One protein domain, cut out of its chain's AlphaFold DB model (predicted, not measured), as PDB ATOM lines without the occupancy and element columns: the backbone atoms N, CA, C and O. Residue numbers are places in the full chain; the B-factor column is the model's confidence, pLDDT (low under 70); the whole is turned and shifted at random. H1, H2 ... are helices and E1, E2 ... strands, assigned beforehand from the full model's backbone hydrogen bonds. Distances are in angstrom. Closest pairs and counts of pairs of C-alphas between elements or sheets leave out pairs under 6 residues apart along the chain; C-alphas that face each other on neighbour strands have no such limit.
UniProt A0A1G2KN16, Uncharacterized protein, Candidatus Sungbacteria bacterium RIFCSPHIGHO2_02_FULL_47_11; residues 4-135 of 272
ATOM      1  N   SER A   4     149.924 220.877 174.863       53.44
ATOM      2  CA  SER A   4     149.897 219.567 174.201       53.44
ATOM      3  C   SER A   4     149.030 219.520 172.934       53.44
ATOM      4  O   SER A   4     149.352 218.795 172.001       53.44
ATOM      5  N   THR A   5     147.950 220.306 172.866       53.38
ATOM      6  CA  THR A   5     147.037 220.315 171.709       53.38
ATOM      7  C   THR A   5     147.651 221.040 170.509       53.38
ATOM      8  O   THR A   5     147.418 220.653 169.372       53.38
ATOM      9  N   ILE A   6     148.486 222.056 170.762       59.19
ATOM     10  CA  ILE A   6     149.185 222.823 169.716       59.19
ATOM     11  C   ILE A   6     150.282 221.973 169.066       59.19
ATOM     12  O   ILE A   6     150.441 222.004 167.849       59.19
ATOM     13  N   PHE A   7     151.000 221.171 169.859       60.31
ATOM     14  CA  PHE A   7     152.062 220.299 169.355       60.31
ATOM     15  C   PHE A   7     151.522 219.217 168.408       60.31
ATOM     16  O   PHE A   7     152.077 219.006 167.335       60.31
ATOM     17  N   ILE A   8     150.389 218.596 168.753       62.97
ATOM     18  CA  ILE A   8     149.720 217.610 167.887       62.97
ATOM     19  C   ILE A   8     149.252 218.258 166.577       62.97
ATOM     20  O   ILE A   8     149.391 217.654 165.519       62.97
ATOM     21  N   PHE A   9     148.761 219.500 166.627       56.41
ATOM     22  CA  PHE A   9     148.329 220.230 165.434       56.41
ATOM     23  C   PHE A   9     149.505 220.554 164.497       56.41
ATOM     24  O   PHE A   9     149.395 220.374 163.289       56.41
ATOM     25  N   PHE A  10     150.658 220.953 165.047       58.25
ATOM     26  CA  PHE A  10     151.877 221.202 164.268       58.25
ATOM     27  C   PHE A  10     152.471 219.926 163.661       58.25
ATOM     28  O   PHE A  10     152.889 219.947 162.509       58.25
ATOM     29  N   VAL A  11     152.470 218.811 164.400       58.28
ATOM     30  CA  VAL A  11     152.912 217.504 163.885       58.28
ATOM     31  C   VAL A  11     151.965 217.001 162.794       58.28
ATOM     32  O   VAL A  11     152.430 216.528 161.763       58.28
ATOM     33  N   ALA A  12     150.650 217.162 162.967       55.31
ATOM     34  CA  ALA A  12     149.667 216.803 161.949       55.31
ATOM     35  C   ALA A  12     149.848 217.629 160.667       55.31
ATOM     36  O   ALA A  12     149.883 217.044 159.590       55.31
ATOM     37  N   ILE A  13     150.060 218.950 160.783       58.72
ATOM     38  CA  ILE A  13     150.350 219.827 159.638       58.72
ATOM     39  C   ILE A  13     151.662 219.423 158.954       58.72
ATOM     40  O   ILE A  13     151.702 219.379 157.726       58.72
ATOM     41  N   LEU A  14     152.712 219.077 159.711       52.78
ATOM     42  CA  LEU A  14     153.982 218.598 159.149       52.78
ATOM     43  C   LEU A  14     153.832 217.267 158.396       52.78
ATOM     44  O   LEU A  14     154.429 217.096 157.340       52.78
ATOM     45  N   ILE A  15     153.011 216.340 158.900       56.12
ATOM     46  CA  ILE A  15     152.757 215.051 158.239       56.12
ATOM     47  C   ILE A  15     151.888 215.237 156.985       56.12
ATOM     48  O   ILE A  15     152.126 214.579 155.980       56.12
ATOM     49  N   SER A  16     150.922 216.163 157.003       52.09
ATOM     50  CA  SER A  16     150.072 216.473 155.840       52.09
ATOM     51  C   SER A  16     150.708 217.421 154.814       52.09
ATOM     52  O   SER A  16     150.143 217.608 153.742       52.09
ATOM     53  N   SER A  17     151.846 218.043 155.143       44.03
ATOM     54  CA  SER A  17     152.618 218.914 154.237       44.03
ATOM     55  C   SER A  17     153.861 218.240 153.662       44.03
ATOM     56  O   SER A  17     154.565 218.855 152.861       44.03
ATOM     57  N   LEU A  18     154.106 216.967 154.000       49.28
ATOM     58  CA  LEU A  18     154.936 216.122 153.153       49.28
ATOM     59  C   LEU A  18     154.248 216.077 151.785       49.28
ATOM     60  O   LEU A  18     153.097 215.632 151.722       49.28
ATOM     61  N   PRO A  19     154.883 216.572 150.707       47.66
ATOM     62  CA  PRO A  19     154.309 216.446 149.381       47.66
ATOM     63  C   PRO A  19     153.996 214.969 149.163       47.66
ATOM     64  O   PRO A  19     154.869 214.107 149.302       47.66
ATOM     65  N   ALA A  20     152.714 214.695 148.919       41.25
ATOM     66  CA  ALA A  20     152.240 213.390 148.513       41.25
ATOM     67  C   ALA A  20     153.169 212.876 147.413       41.25
ATOM     68  O   ALA A  20     153.420 213.615 146.465       41.25
ATOM     69  N   PHE A  21     153.691 211.662 147.611       45.16
ATOM     70  CA  PHE A  21     154.162 210.740 146.581       45.16
ATOM     71  C   PHE A  21     154.657 211.434 145.312       45.16
ATOM     72  O   PHE A  21     153.849 211.823 144.469       45.16
ATOM     73  N   VAL A  22     155.982 211.568 145.183       44.59
ATOM     74  CA  VAL A  22     156.629 211.899 143.907       44.59
ATOM     75  C   VAL A  22     155.956 211.037 142.843       44.59
ATOM     76  O   VAL A  22     155.990 209.813 142.914       44.59
ATOM     77  N   SER A  23     155.194 211.684 141.967       47.47
ATOM     78  CA  SER A  23     154.490 211.006 140.893       47.47
ATOM     79  C   SER A  23     155.545 210.448 139.961       47.47
ATOM     80  O   SER A  23     156.343 211.231 139.448       47.47
ATOM     81  N   ALA A  24     155.494 209.144 139.710       57.12
ATOM     82  CA  ALA A  24     156.280 208.472 138.689       57.12
ATOM     83  C   ALA A  24     156.370 209.312 137.417       57.12
ATOM     84  O   ALA A  24     155.354 209.593 136.768       57.12
ATOM     85  N   GLU A  25     157.582 209.756 137.084       71.50
ATOM     86  CA  GLU A  25     157.823 210.451 135.831       71.50
ATOM     87  C   GLU A  25     157.706 209.436 134.696       71.50
ATOM     88  O   GLU A  25     158.463 208.468 134.597       71.50
ATOM     89  N   LYS A  26     156.720 209.659 133.827       77.94
ATOM     90  CA  LYS A  26     156.520 208.863 132.620       77.94
ATOM     91  C   LYS A  26     157.086 209.613 131.429       77.94
ATOM     92  O   LYS A  26     156.665 210.731 131.135       77.94
ATOM     93  N   TYR A  27     158.002 208.974 130.719       83.31
ATOM     94  CA  TYR A  27     158.596 209.494 129.497       83.31
ATOM     95  C   TYR A  27     158.028 208.743 128.299       83.31
ATOM     96  O   TYR A  27     158.046 207.516 128.271       83.31
ATOM     97  N   ILE A  28     157.546 209.478 127.297       87.44
ATOM     98  CA  ILE A  28     157.158 208.905 126.007       87.44
ATOM     99  C   ILE A  28     158.348 209.060 125.068       87.44
ATOM    100  O   ILE A  28     158.788 210.184 124.808       87.44
ATOM    101  N   ILE A  29     158.874 207.942 124.582       89.06
ATOM    102  CA  ILE A  29     160.009 207.912 123.663       89.06
ATOM    103  C   ILE A  29     159.642 207.224 122.348       89.06
ATOM    104  O   ILE A  29     158.775 206.354 122.295       89.06
ATOM    105  N   ASN A  30     160.322 207.622 121.281       92.00
ATOM    106  CA  ASN A  30     160.270 206.982 119.973       92.00
ATOM    107  C   ASN A  30     161.634 206.364 119.694       92.00
ATOM    108  O   ASN A  30     162.659 206.981 119.983       92.00
ATOM    109  N   ILE A  31     161.657 205.165 119.130       91.38
ATOM    110  CA  ILE A  31     162.886 204.429 118.841       91.38
ATOM    111  C   ILE A  31     162.872 204.059 117.367       91.38
ATOM    112  O   ILE A  31     161.872 203.546 116.878       91.38
ATOM    113  N   LYS A  32     163.965 204.307 116.655       93.44
ATOM    114  CA  LYS A  32     164.104 203.930 115.246       93.44
ATOM    115  C   LYS A  32     165.499 203.403 114.946       93.44
ATOM    116  O   LYS A  32     166.423 203.645 115.721       93.44
ATOM    117  N   GLY A  33     165.648 202.729 113.816       91.25
ATOM    118  CA  GLY A  33     166.939 202.299 113.287       91.25
ATOM    119  C   GLY A  33     166.802 201.618 111.929       91.25
ATOM    120  O   GLY A  33     165.689 201.388 111.449       91.25
ATOM    121  N   ASP A  34     167.948 201.266 111.348       89.12
ATOM    122  CA  ASP A  34     168.061 200.764 109.979       89.12
ATOM    123  C   ASP A  34     168.750 199.384 109.958       89.12
ATOM    124  O   ASP A  34     169.935 199.288 110.299       89.12
ATOM    125  N   PRO A  35     168.081 198.299 109.535       78.88
ATOM    126  CA  PRO A  35     168.726 197.004 109.329       78.88
ATOM    127  C   PRO A  35     169.495 196.991 108.000       78.88
ATOM    128  O   PRO A  35     168.952 196.635 106.952       78.88
ATOM    129  N   ARG A  36     170.765 197.400 108.010       76.50
ATOM    130  CA  ARG A  36     171.609 197.305 106.810       76.50
ATOM    131  C   ARG A  36     172.707 196.276 106.987       76.50
ATOM    132  O   ARG A  36     173.412 196.256 107.992       76.50
ATOM    133  N   THR A  37     172.891 195.480 105.948       69.75
ATOM    134  CA  THR A  37     174.034 194.587 105.793       69.75
ATOM    135  C   THR A  37     175.336 195.399 105.582       69.75
ATOM    136  O   THR A  37     175.287 196.573 105.194       69.75
ATOM    137  N   PRO A  38     176.534 194.814 105.775       63.31
ATOM    138  CA  PRO A  38     177.833 195.433 105.510       63.31
ATOM    139  C   PRO A  38     178.018 195.905 104.069       63.31
ATOM    140  O   PRO A  38     178.777 196.842 103.834       63.31
ATOM    141  N   ASP A  39     177.341 195.276 103.102       69.31
ATOM    142  CA  ASP A  39     177.319 195.711 101.700       69.31
ATOM    143  C   ASP A  39     176.246 196.783 101.414       69.31
ATOM    144  O   ASP A  39     176.060 197.183 100.266       69.31
ATOM    145  N   GLY A  40     175.574 197.289 102.455       72.31
ATOM    146  CA  GLY A  40     174.666 198.437 102.412       72.31
ATOM    147  C   GLY A  40     173.239 198.124 101.962       72.31
ATOM    148  O   GLY A  40     172.435 199.054 101.836       72.31
ATOM    149  N   LYS A  41     172.916 196.847 101.724       77.69
ATOM    150  CA  LYS A  41     171.567 196.397 101.365       77.69
ATOM    151  C   LYS A  41     170.662 196.383 102.590       77.69
ATOM    152  O   LYS A  41     171.123 196.282 103.723       77.69
ATOM    153  N   ILE A  42     169.365 196.493 102.336       76.75
ATOM    154  CA  ILE A  42     168.346 196.372 103.374       76.75
ATOM    155  C   ILE A  42     168.193 194.890 103.707       76.75
ATOM    156  O   ILE A  42     167.931 194.088 102.808       76.75
ATOM    157  N   ASP A  43     168.371 194.539 104.979       75.56
ATOM    158  CA  ASP A  43     168.027 193.210 105.473       75.56
ATOM    159  C   ASP A  43     166.558 193.170 105.914       75.56
ATOM    160  O   ASP A  43     165.997 194.147 106.417       75.56
ATOM    161  N   LEU A  44     165.923 192.024 105.691       75.25
ATOM    162  CA  LEU A  44     164.505 191.818 105.933       75.25
ATOM    163  C   LEU A  44     164.227 191.703 107.441       75.25
ATOM    164  O   LEU A  44     164.735 190.806 108.115       75.25
ATOM    165  N   MET A  45     163.379 192.592 107.962       78.31
ATOM    166  CA  MET A  45     162.840 192.541 109.324       78.31
ATOM    167  C   MET A  45     161.524 191.774 109.380       78.31
ATOM    168  O   MET A  45     160.605 192.041 108.600       78.31
ATOM    169  N   TYR A  46     161.404 190.892 110.375       69.69
ATOM    170  CA  TYR A  46     160.166 190.161 110.676       69.69
ATOM    171  C   TYR A  46     159.458 190.696 111.913       69.69
ATOM    172  O   TYR A  46     158.245 190.545 112.037       69.69
ATOM    173  N   SER A  47     160.208 191.284 112.846       76.06
ATOM    174  CA  SER A  47     159.661 191.757 114.108       76.06
ATOM    175  C   SER A  47     160.456 192.937 114.648       76.06
ATOM    176  O   SER A  47     161.681 192.980 114.578       76.06
ATOM    177  N   ALA A  48     159.732 193.885 115.218       79.19
ATOM    178  CA  ALA A  48     160.249 194.944 116.058       79.19
ATOM    179  C   ALA A  48     159.212 195.159 117.164       79.19
ATOM    180  O   ALA A  48     158.015 194.962 116.947       79.19
ATOM    181  N   GLY A  49     159.646 195.512 118.362       79.75
ATOM    182  CA  GLY A  49     158.717 195.744 119.457       79.75
ATOM    183  C   GLY A  49     159.420 196.065 120.759       79.75
ATOM    184  O   GLY A  49     160.636 196.236 120.804       79.75
ATOM    185  N   LEU A  50     158.639 196.148 121.829       77.25
ATOM    186  CA  LEU A  50     159.132 196.405 123.175       77.25
ATOM    187  C   LEU A  50     158.797 195.233 124.082       77.25
ATOM    188  O   LEU A  50     157.674 194.728 124.073       77.25
ATOM    189  N   VAL A  51     159.750 194.866 124.928       69.69
ATOM    190  CA  VAL A  51     159.525 193.959 126.046       69.69
ATOM    191  C   VAL A  51     159.570 194.764 127.340       69.69
ATOM    192  O   VAL A  51     160.541 195.472 127.618       69.69
ATOM    193  N   THR A  52     158.512 194.640 128.138       62.12
ATOM    194  CA  THR A  52     158.476 195.066 129.542       62.12
ATOM    195  C   THR A  52     158.252 193.870 130.447       62.12
ATOM    196  O   THR A  52     157.753 192.824 130.030       62.12
ATOM    197  N   ASP A  53     158.571 194.055 131.719       55.03
ATOM    198  CA  ASP A  53     158.247 193.159 132.827       55.03
ATOM    199  C   ASP A  53     156.752 192.783 132.930       55.03
ATOM    200  O   ASP A  53     156.429 191.707 133.432       55.03
ATOM    201  N   LYS A  54     155.837 193.622 132.423       51.66
ATOM    202  CA  LYS A  54     154.379 193.377 132.412       51.66
ATOM    203  C   LYS A  54     153.843 192.764 131.111       51.66
ATOM    204  O   LYS A  54     152.631 192.605 130.969       51.66
ATOM    205  N   GLY A  55     154.713 192.431 130.155       48.81
ATOM    206  CA  GLY A  55     154.349 191.710 128.928       48.81
ATOM    207  C   GLY A  55     153.423 192.455 127.959       48.81
ATOM    208  O   GLY A  55     152.950 191.848 127.003       48.81
ATOM    209  N   THR A  56     153.152 193.745 128.176       45.00
ATOM    210  CA  THR A  56     152.299 194.546 127.285       45.00
ATOM    211  C   THR A  56     152.813 195.981 127.205       45.00
ATOM    212  O   THR A  56     152.979 196.630 128.239       45.00
ATOM    213  N   ILE A  57     153.010 196.497 125.988       54.53
ATOM    214  CA  ILE A  57     152.939 197.934 125.693       54.53
ATOM    215  C   ILE A  57     152.109 198.094 124.417       54.53
ATOM    216  O   ILE A  57     152.411 197.480 123.393       54.53
ATOM    217  N   GLU A  58     151.097 198.956 124.472       57.41
ATOM    218  CA  GLU A  58     150.484 199.569 123.291       57.41
ATOM    219  C   GLU A  58     151.512 200.508 122.637       57.41
ATOM    220  O   GLU A  58     151.527 201.710 122.880       57.41
ATOM    221  N   SER A  59     152.459 199.947 121.886       67.50
ATOM    222  CA  SER A  59     153.409 200.726 121.086       67.50
ATOM    223  C   SER A  59     153.103 200.504 119.620       67.50
ATOM    224  O   SER A  59     152.954 199.367 119.165       67.50
ATOM    225  N   GLU A  60     152.983 201.596 118.878       81.81
ATOM    226  CA  GLU A  60     152.798 201.509 117.439       81.81
ATOM    227  C   GLU A  60     154.142 201.149 116.819       81.81
ATOM    228  O   GLU A  60     155.089 201.935 116.857       81.81
ATOM    229  N   THR A  61     154.231 199.946 116.263       84.19
ATOM    230  CA  THR A  61     155.426 199.502 115.551       84.19
ATOM    231  C   THR A  61     155.187 199.598 114.054       84.19
ATOM    232  O   THR A  61     154.223 199.041 113.528       84.19
ATOM    233  N   LYS A  62     156.100 200.272 113.360       88.88
ATOM    234  CA  LYS A  62     156.187 200.299 111.907       88.88
ATOM    235  C   LYS A  62     157.480 199.624 111.465       88.88
ATOM    236  O   LYS A  62     158.553 199.926 111.977       88.88
ATOM    237  N   ILE A  63     157.360 198.749 110.475       85.62
ATOM    238  CA  ILE A  63     158.477 198.109 109.782       85.62
ATOM    239  C   ILE A  63     158.315 198.437 108.301       85.62
ATOM    240  O   ILE A  63     157.244 198.213 107.737       85.62
ATOM    241  N   ASP A  64     159.354 198.988 107.686       84.00
ATOM    242  CA  ASP A  64     159.398 199.287 106.259       84.00
ATOM    243  C   ASP A  64     160.677 198.687 105.671       84.00
ATOM    244  O   ASP A  64     161.776 199.228 105.804       84.00
ATOM    245  N   ASN A  65     160.513 197.526 105.041       80.19
ATOM    246  CA  ASN A  65     161.609 196.790 104.419       80.19
ATOM    247  C   ASN A  65     162.000 197.349 103.042       80.19
ATOM    248  O   ASN A  65     163.045 196.971 102.524       80.19
ATOM    249  N   ASP A  66     161.208 198.251 102.456       78.44
ATOM    250  CA  ASP A  66     161.535 198.867 101.166       78.44
ATOM    251  C   ASP A  66     162.472 200.063 101.363       78.44
ATOM    252  O   ASP A  66     163.426 200.255 100.611       78.44
ATOM    253  N   ASN A  67     162.223 200.853 102.410       78.44
ATOM    254  CA  ASN A  67     163.058 201.993 102.791       78.44
ATOM    255  C   ASN A  67     164.148 201.628 103.814       78.44
ATOM    256  O   ASN A  67     165.069 202.416 104.028       78.44
ATOM    257  N   GLY A  68     164.058 200.442 104.423       80.44
ATOM    258  CA  GLY A  68     165.074 199.884 105.309       80.44
ATOM    259  C   GLY A  68     165.118 200.533 106.678       80.44
ATOM    260  O   GLY A  68     166.203 200.874 107.141       80.44
ATOM    261  N   PHE A  69     163.955 200.693 107.316       88.06
ATOM    262  CA  PHE A  69     163.863 201.226 108.673       88.06
ATOM    263  C   PHE A  69     162.773 200.544 109.507       88.06
ATOM    264  O   PHE A  69     161.771 200.043 108.987       88.06
ATOM    265  N   PHE A  70     162.946 200.577 110.827       89.81
ATOM    266  CA  PHE A  70     161.870 200.343 111.790       89.81
ATOM    267  C   PHE A  70     161.662 201.571 112.668       89.81
ATOM    268  O   PHE A  70     162.571 202.372 112.895       89.81
ATOM    269  N   GLU A  71     160.449 201.698 113.187       92.06
ATOM    270  CA  GLU A  71     160.081 202.731 114.140       92.06
ATOM    271  C   GLU A  71     159.113 202.153 115.176       92.06
ATOM    272  O   GLU A  71     158.073 201.596 114.835       92.06
ATOM    273  N   ILE A  72     159.459 202.294 116.449       90.12
ATOM    274  CA  ILE A  72     158.625 201.987 117.606       90.12
ATOM    275  C   ILE A  72     158.220 203.330 118.204       90.12
ATOM    276  O   ILE A  72     159.054 204.049 118.765       90.12
ATOM    277  N   LYS A  73     156.947 203.686 118.071       90.00
ATOM    278  CA  LYS A  73     156.406 204.947 118.573       90.00
ATOM    279  C   LYS A  73     155.736 204.779 119.918       90.00
ATOM    280  O   LYS A  73     155.170 203.730 120.230       90.00
ATOM    281  N   ASN A  74     155.730 205.881 120.659       86.31
ATOM    282  CA  ASN A  74     154.979 206.034 121.898       86.31
ATOM    283  C   ASN A  74     155.362 204.998 122.969       86.31
ATOM    284  O   ASN A  74     154.524 204.559 123.755       86.31
ATOM    285  N   ALA A  75     156.636 204.609 123.018       83.94
ATOM    286  CA  ALA A  75     157.161 203.733 124.052       83.94
ATOM    287  C   ALA A  75     157.132 204.466 125.400       83.94
ATOM    288  O   ALA A  75     157.761 205.513 125.554       83.94
ATOM    289  N   VAL A  76     156.406 203.929 126.378       83.31
ATOM    290  CA  VAL A  76     156.308 204.537 127.711       83.31
ATOM    291  C   VAL A  76     157.392 203.963 128.618       83.31
ATOM    292  O   VAL A  76     157.415 202.762 128.880       83.31
ATOM    293  N   LEU A  77     158.265 204.833 129.120       80.44
ATOM    294  CA  LEU A  77     159.260 204.531 130.142       80.44
ATOM    295  C   LEU A  77     158.800 205.106 131.487       80.44
ATOM    296  O   LEU A  77     158.638 206.319 131.619       80.44
ATOM    297  N   ASP A  78     158.600 204.229 132.468       76.50
ATOM    298  CA  ASP A  78     158.190 204.561 133.836       76.50
ATOM    299  C   ASP A  78     159.401 204.412 134.772       76.50
ATOM    300  O   ASP A  78     159.985 203.330 134.843       76.50
ATOM    301  N   THR A  79     159.835 205.497 135.425       68.31
ATOM    302  CA  THR A  79     161.070 205.513 136.236       68.31
ATOM    303  C   THR A  79     160.883 205.124 137.706       68.31
ATOM    304  O   THR A  79     161.874 205.074 138.437       68.31
ATOM    305  N   ASP A  80     159.653 204.845 138.144       63.38
ATOM    306  CA  ASP A  80     159.348 204.430 139.526       63.38
ATOM    307  C   ASP A  80     159.053 202.926 139.650       63.38
ATOM    308  O   ASP A  80     158.748 202.423 140.736       63.38
ATOM    309  N   ALA A  81     159.128 202.180 138.549       59.44
ATOM    310  CA  ALA A  81     158.922 200.742 138.564       59.44
ATOM    311  C   ALA A  81     160.160 200.008 139.119       59.44
ATOM    312  O   ALA A  81     161.291 200.483 139.078       59.44
ATOM    313  N   SER A  82     159.992 198.758 139.562       58.50
ATOM    314  CA  SER A  82     161.136 197.846 139.770       58.50
ATOM    315  C   SER A  82     161.952 197.611 138.485       58.50
ATOM    316  O   SER A  82     163.028 197.017 138.526       58.50
ATOM    317  N   PHE A  83     161.428 198.068 137.345       60.03
ATOM    318  CA  PHE A  83     161.956 197.922 136.003       60.03
ATOM    319  C   PHE A  83     161.977 199.293 135.305       60.03
ATOM    320  O   PHE A  83     161.025 199.689 134.643       60.03
ATOM    321  N   ASN A  84     163.083 200.023 135.454       73.19
ATOM    322  CA  ASN A  84     163.239 201.399 134.951       73.19
ATOM    323  C   ASN A  84     163.845 201.469 133.545       73.19
ATOM    324  O   ASN A  84     164.650 202.356 133.237       73.19
ATOM    325  N   TYR A  85     163.513 200.494 132.704       78.88
ATOM    326  CA  TYR A  85     163.976 200.452 131.328       78.88
ATOM    327  C   TYR A  85     162.888 199.975 130.383       78.88
ATOM    328  O   TYR A  85     161.970 199.262 130.778       78.88
ATOM    329  N   VAL A  86     163.021 200.334 129.113       79.62
ATOM    330  CA  VAL A  86     162.322 199.637 128.033       79.62
ATOM    331  C   VAL A  86     163.339 198.825 127.252       79.62
ATOM    332  O   VAL A  86     164.462 199.290 127.029       79.62
ATOM    333  N   ALA A  87     162.970 197.605 126.871       81.31
ATOM    334  CA  ALA A  87     163.812 196.766 126.037       81.31
ATOM    335  C   ALA A  87     163.254 196.696 124.618       81.31
ATOM    336  O   ALA A  87     162.389 195.854 124.356       81.31
ATOM    337  N   PRO A  88     163.682 197.584 123.702       78.75
ATOM    338  CA  PRO A  88     163.372 197.391 122.303       78.75
ATOM    339  C   PRO A  88     164.075 196.133 121.804       78.75
ATOM    340  O   PRO A  88     165.262 195.907 122.042       78.75
ATOM    341  N   PHE A  89     163.301 195.329 121.106       80.19
ATOM    342  CA  PHE A  89     163.719 194.106 120.465       80.19
ATOM    343  C   PHE A  89     163.488 194.261 118.969       80.19
ATOM    344  O   PHE A  89     162.415 194.698 118.550       80.19
ATOM    345  N   VAL A  90     164.485 193.900 118.170       76.31
ATOM    346  CA  VAL A  90     164.394 193.915 116.711       76.31
ATOM    347  C   VAL A  90     164.968 192.610 116.186       76.31
ATOM    348  O   VAL A  90     166.090 192.228 116.519       76.31
ATOM    349  N   GLN A  91     164.186 191.935 115.355       74.56
ATOM    350  CA  GLN A  91     164.546 190.672 114.739       74.56
ATOM    351  C   GLN A  91     164.353 190.739 113.228       74.56
ATOM    352  O   GLN A  91     163.256 191.000 112.717       74.56
ATOM    353  N   GLY A  92     165.432 190.428 112.523       72.38
ATOM    354  CA  GLY A  92     165.450 190.216 111.084       72.38
ATOM    355  C   GLY A  92     166.105 188.892 110.726       72.38
ATOM    356  O   GLY A  92     166.200 187.986 111.555       72.38
ATOM    357  N   SER A  93     166.531 188.770 109.472       71.88
ATOM    358  CA  SER A  93     167.183 187.559 108.958       71.88
ATOM    359  C   SER A  93     168.535 187.306 109.619       71.88
ATOM    360  O   SER A  93     168.868 186.156 109.910       71.88
ATOM    361  N   CYS A  94     169.292 188.380 109.862       70.56
ATOM    362  CA  CYS A  94     170.705 188.336 110.253       70.56
ATOM    363  C   CYS A  94     171.025 189.029 111.568       70.56
ATOM    364  O   CYS A  94     172.192 189.189 111.941       70.56
ATOM    365  N   PHE A  95     169.991 189.485 112.259       71.44
ATOM    366  CA  PHE A  95     170.162 190.174 113.515       71.44
ATOM    367  C   PHE A  95     169.048 189.844 114.498       71.44
ATOM    368  O   PHE A  95     167.871 189.751 114.135       71.44
ATOM    369  N   LEU A  96     169.440 189.698 115.758       73.75
ATOM    370  CA  LEU A  96     168.561 189.504 116.896       73.75
ATOM    371  C   LEU A  96     168.994 190.446 118.019       73.75
ATOM    372  O   LEU A  96     169.554 190.024 119.030       73.75
ATOM    373  N   HIS A  97     168.689 191.732 117.861       75.25
ATOM    374  CA  HIS A  97     169.073 192.727 118.854       75.25
ATOM    375  C   HIS A  97     168.007 192.888 119.916       75.25
ATOM    376  O   HIS A  97     166.823 193.073 119.635       75.25
ATOM    377  N   SER A  98     168.465 192.908 121.157       80.94
ATOM    378  CA  SER A  98     167.724 193.453 122.279       80.94
ATOM    379  C   SER A  98     168.561 194.590 122.832       80.94
ATOM    380  O   SER A  98     169.741 194.391 123.108       80.94
ATOM    381  N   TYR A  99     167.985 195.776 122.981       84.81
ATOM    382  CA  TYR A  99     168.643 196.868 123.687       84.81
ATOM    383  C   TYR A  99     167.968 197.094 125.023       84.81
ATOM    384  O   TYR A  99     166.846 196.662 125.266       84.81
ATOM    385  N   ARG A 100     168.647 197.826 125.889       86.00
ATOM    386  CA  ARG A 100     168.091 198.353 127.123       86.00
ATOM    387  C   ARG A 100     168.181 199.865 127.069       86.00
ATOM    388  O   ARG A 100     169.271 200.408 126.937       86.00
ATOM    389  N   VAL A 101     167.041 200.537 127.180       88.25
ATOM    390  CA  VAL A 101     166.963 201.998 127.246       88.25
ATOM    391  C   VAL A 101     166.604 202.401 128.666       88.25
ATOM    392  O   VAL A 101     165.497 202.129 129.127       88.25
ATOM    393  N   VAL A 102     167.529 203.071 129.348       87.69
ATOM    394  CA  VAL A 102     167.347 203.592 130.710       87.69
ATOM    395  C   VAL A 102     167.400 205.110 130.718       87.69
ATOM    396  O   VAL A 102     168.138 205.735 129.955       87.69
ATOM    397  N   ARG A 103     166.661 205.730 131.636       86.75
ATOM    398  CA  ARG A 103     166.769 207.161 131.922       86.75
ATOM    399  C   ARG A 103     167.751 207.366 133.077       86.75
ATOM    400  O   ARG A 103     167.531 206.849 134.167       86.75
ATOM    401  N   LYS A 104     168.821 208.141 132.866       84.81
ATOM    402  CA  LYS A 104     169.745 208.567 133.935       84.81
ATOM    403  C   LYS A 104     169.947 210.078 133.913       84.81
ATOM    404  O   LYS A 104     170.248 210.657 132.871       84.81
ATOM    405  N   ASN A 105     169.817 210.736 135.064       83.69
ATOM    406  CA  ASN A 105     169.977 212.192 135.223       83.69
ATOM    407  C   ASN A 105     169.091 212.998 134.266       83.69
ATOM    408  O   ASN A 105     167.884 212.982 134.452       83.69
ATOM    409  N   ASN A 106     169.646 213.590 133.196       84.94
ATOM    410  CA  ASN A 106     168.926 214.345 132.149       84.94
ATOM    411  C   ASN A 106     169.032 213.746 130.730       84.94
ATOM    412  O   ASN A 106     168.702 214.416 129.756       84.94
ATOM    413  N   ARG A 107     169.477 212.489 130.609       89.62
ATOM    414  CA  ARG A 107     169.599 211.762 129.340       89.62
ATOM    415  C   ARG A 107     168.997 210.355 129.377       89.62
ATOM    416  O   ARG A 107     168.795 209.777 130.450       89.62
ATOM    417  N   PHE A 108     168.745 209.808 128.200       90.88
ATOM    418  CA  PHE A 108     168.525 208.391 127.936       90.88
ATOM    419  C   PHE A 108     169.861 207.740 127.575       90.88
ATOM    420  O   PHE A 108     170.647 208.310 126.817       90.88
ATOM    421  N   GLU A 109     170.121 206.560 128.123       91.25
ATOM    422  CA  GLU A 109     171.276 205.728 127.795       91.25
ATOM    423  C   GLU A 109     170.779 204.400 127.226       91.25
ATOM    424  O   GLU A 109     169.863 203.787 127.778       91.25
ATOM    425  N   VAL A 110     171.382 203.975 126.120       90.31
ATOM    426  CA  VAL A 110     171.084 202.714 125.444       90.31
ATOM    427  C   VAL A 110     172.281 201.788 125.590       90.31
ATOM    428  O   VAL A 110     173.399 202.180 125.250       90.31
ATOM    429  N   SER A 111     172.053 200.564 126.050       87.12
ATOM    430  CA  SER A 111     173.045 199.486 126.075       87.12
ATOM    431  C   SER A 111     172.546 198.259 125.312       87.12
ATOM    432  O   SER A 111     171.349 198.105 125.065       87.12
ATOM    433  N   ASP A 112     173.472 197.386 124.922       78.19
ATOM    434  CA  ASP A 112     173.157 196.055 124.387       78.19
ATOM    435  C   ASP A 112     172.567 195.189 125.515       78.19
ATOM    436  O   ASP A 112     173.156 195.075 126.591       78.19
ATOM    437  N   GLY A 113     171.394 194.599 125.287       67.12
ATOM    438  CA  GLY A 113     170.667 193.774 126.253       67.12
ATOM    439  C   GLY A 113     171.341 192.436 126.568       67.12
ATOM    440  O   GLY A 113     170.988 191.808 127.567       67.12
ATOM    441  N   TYR A 114     172.318 192.010 125.760       58.59
ATOM    442  CA  TYR A 114     173.140 190.818 125.992       58.59
ATOM    443  C   TYR A 114     174.495 191.130 126.646       58.59
ATOM    444  O   TYR A 114     175.249 190.207 126.964       58.59
ATOM    445  N   ARG A 115     174.819 192.412 126.862       57.06
ATOM    446  CA  ARG A 115     176.056 192.867 127.518       57.06
ATOM    447  C   ARG A 115     175.755 193.505 128.870       57.06
ATOM    448  O   ARG A 115     174.607 193.638 129.281       57.06
ATOM    449  N   SER A 116     176.808 193.856 129.606       53.84
ATOM    450  CA  SER A 116     176.642 194.537 130.889       53.84
ATOM    451  C   SER A 116     176.060 195.944 130.694       53.84
ATOM    452  O   SER A 116     176.412 196.634 129.738       53.84
ATOM    453  N   ASP A 117     175.252 196.413 131.649       58.84
ATOM    454  CA  ASP A 117     174.626 197.751 131.657       58.84
ATOM    455  C   ASP A 117     175.616 198.935 131.687       58.84
ATOM    456  O   ASP A 117     175.211 200.099 131.754       58.84
ATOM    457  N   GLN A 118     176.919 198.650 131.702       60.47
ATOM    458  CA  GLN A 118     177.990 199.642 131.691       60.47
ATOM    459  C   GLN A 118     178.494 199.956 130.276       60.47
ATOM    460  O   GLN A 118     179.109 201.004 130.079       60.47
ATOM    461  N   ASP A 119     178.176 199.117 129.286       75.56
ATOM    462  CA  ASP A 119     178.543 199.334 127.885       75.56
ATOM    463  C   ASP A 119     177.487 200.201 127.184       75.56
ATOM    464  O   ASP A 119     176.625 199.721 126.443       75.56
ATOM    465  N   ILE A 120     177.541 201.509 127.453       82.88
ATOM    466  CA  ILE A 120     176.632 202.485 126.844       82.88
ATOM    467  C   ILE A 120     176.992 202.672 125.369       82.88
ATOM    468  O   ILE A 120     178.041 203.222 125.034       82.88
ATOM    469  N   LEU A 121     176.088 202.246 124.489       85.38
ATOM    470  CA  LEU A 121     176.204 202.397 123.043       85.38
ATOM    471  C   LEU A 121     175.834 203.813 122.596       85.38
ATOM    472  O   LEU A 121     176.485 204.383 121.724       85.38
ATOM    473  N   ILE A 122     174.770 204.372 123.181       90.12
ATOM    474  CA  ILE A 122     174.207 205.676 122.808       90.12
ATOM    475  C   ILE A 122     173.777 206.413 124.072       90.12
ATOM    476  O   ILE A 122     173.168 205.828 124.965       90.12
ATOM    477  N   ALA A 123     174.052 207.714 124.134       91.94
ATOM    478  CA  ALA A 123     173.522 208.601 125.160       91.94
ATOM    479  C   ALA A 123     172.913 209.843 124.498       91.94
ATOM    480  O   ALA A 123     173.578 210.514 123.710       91.94
ATOM    481  N   THR A 124     171.655 210.159 124.806       92.75
ATOM    482  CA  THR A 124     170.921 211.260 124.165       92.75
ATOM    483  C   THR A 124     169.941 211.931 125.119       92.75
ATOM    484  O   THR A 124     169.350 211.276 125.968       92.75
ATOM    485  N   ASN A 125     169.731 213.239 124.974       91.31
ATOM    486  CA  ASN A 125     168.683 213.963 125.712       91.31
ATOM    487  C   ASN A 125     167.343 213.973 124.951       91.31
ATOM    488  O   ASN A 125     166.347 214.482 125.456       91.31
ATOM    489  N   SER A 126     167.330 213.454 123.722       92.94
ATOM    490  CA  SER A 126     166.155 213.402 122.858       92.94
ATOM    491  C   SER A 126     165.216 212.276 123.282       92.94
ATOM    492  O   SER A 126     165.662 211.165 123.557       92.94
ATOM    493  N   THR A 127     163.908 212.534 123.250       90.25
ATOM    494  CA  THR A 127     162.879 211.488 123.357       90.25
ATOM    495  C   THR A 127     162.779 210.640 122.090       90.25
ATOM    496  O   THR A 127     162.161 209.585 122.109       90.25
ATOM    497  N   THR A 128     163.390 211.067 120.983       94.00
ATOM    498  CA  THR A 128     163.600 210.227 119.799       94.00
ATOM    499  C   THR A 128     165.008 209.649 119.837       94.00
ATOM    500  O   THR A 128     165.988 210.397 119.760       94.00
ATOM    501  N   ILE A 129     165.095 208.329 119.955       93.00
ATOM    502  CA  ILE A 129     166.326 207.549 120.019       93.00
ATOM    503  C   ILE A 129     166.549 206.904 118.656       93.00
ATOM    504  O   ILE A 129     165.737 206.110 118.187       93.00
ATOM    505  N   ASP A 130     167.661 207.260 118.029       92.12
ATOM    506  CA  ASP A 130     168.107 206.665 116.776       92.12
ATOM    507  C   ASP A 130     169.191 205.634 117.089       92.12
ATOM    508  O   ASP A 130     170.269 205.995 117.558       92.12
ATOM    509  N   LEU A 131     168.880 204.354 116.884       88.75
ATOM    510  CA  LEU A 131     169.811 203.239 117.053       88.75
ATOM    511  C   LEU A 131     170.817 203.152 115.893       88.75
ATOM    512  O   LEU A 131     171.776 202.384 115.970       88.75
ATOM    513  N   GLY A 132     170.639 203.964 114.847       88.00
ATOM    514  CA  GLY A 132     171.475 203.979 113.659       88.00
ATOM    515  C   GLY A 132     171.338 202.696 112.848       88.00
ATOM    516  O   GLY A 132     170.294 202.041 112.841       88.00
ATOM    517  N   VAL A 133     172.418 202.339 112.153       85.88
ATOM    518  CA  VAL A 133     172.491 201.082 111.406       85.88
ATOM    519  C   VAL A 133     172.735 199.928 112.375       85.88
ATOM    520  O   VAL A 133     173.778 199.878 113.038       85.88
ATOM    521  N   LEU A 134     171.792 198.988 112.430       80.19
ATOM    522  CA  LEU A 134     171.933 197.764 113.206       80.19
ATOM    523  C   LEU A 134     173.017 196.895 112.567       80.19
ATOM    524  O   LEU A 134     172.965 196.595 111.377       80.19
ATOM    525  N   LYS A 135     174.010 196.492 113.361       72.69
ATOM    526  CA  LYS A 135     175.037 195.547 112.907       72.69
ATOM    527  C   LYS A 135     174.466 194.138 112.899       72.69
ATOM    528  O   LYS A 135     173.653 193.813 113.746       72.69
TER     529      LYS A 135
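What this domain is: This is residues 4 to 135 of the 272 residues of an uncharacterized protein of Candidatus Sungbacteria bacterium RIFCSPHIGHO2_02_FULL_47_11 (UniProt A0A1G2KN16). Two twisted sheets lie face to face as a sandwich, E2, E5, E6, E7 and E8 in one and E3, E4, E1 and E9 in the other, and from this body the first residues, 4 to 21, stick out as a long arm that holds the helix H1. The printed part has 132 residues, with one named helix followed by nine named strands, H1 and then E1 to E9, and its class is mostly strand. The larger sheet runs E2, E5, E6, E7, E8, antiparallel throughout; the smaller runs E3, E4, E1, E9 and is mixed. The whole is loose, with a radius of gyration of the C-alphas of 20.4 A, and spans 81 by 29 by 23 A, the arm making much of the length.

Where its parts are: In the larger sheet, E2 is residues 45 to 51, E5 is residues 85 to 92 with 22.7 A from first to last C-alpha, E6 is residues 96 to 104 with 25.6 A, E7 is residues 107 to 112 and E8 is residues 120 to 124. In the smaller sheet, E3 is residues 60 to 64, E4 is residues 69 to 78 with 26.0 A, E1 is residues 26 to 35 with 28.8 A and E9 is residues 128 to 134, ending at C-alpha 134 (171.933, 197.764, 113.206). H1, residues 4 to 16, is 18.6 A long and begins at C-alpha 4 (149.897, 219.567, 174.201).

How they stand to each other: E5, E6, E7 and E8 form a meander, each strand the antiparallel neighbour of the one before. N 90 and O 97 of the hairpin E5 and E6 are 2.9 A apart, N 102 and O 109 of the hairpin E6 and E7 2.9 A, and N 110 and O 122 of the hairpin E7 and E8 2.8 A. The edge strand E2 is antiparallel to E5, with N 49 and O 89 at 2.9 A. In the other sheet, N 62 and O 71 of the hairpin E3 and E4 are 2.8 A apart. E4 bends by 54 degrees at residue 74 and is antiparallel to E1, with N 29 and O 75 at 2.8 A. E1 and E9 are parallel, with N 131 and O 32 at 2.8 A. The parts of the two sheets that face each other are 8.5 A centre to centre; between E4 and E5 the closest C-alphas, Leu 77 and Val 86, are 6.1 A apart. H1 is on neither sheet, and each of its O i to N i+4 pairs is within hydrogen-bond range.

The domain as a whole: The C-alphas of Ser 4 and Asp 39, the two farthest apart, are 81.1 A from each other. Without residues 4 to 21, which stand free, the body spans 49 by 28 by 22 A. The printed part has no cut and no long link. Mean pLDDT of the printed part is 74.2; 45 residues are under 70, among them 4 to 24 and 51 to 59.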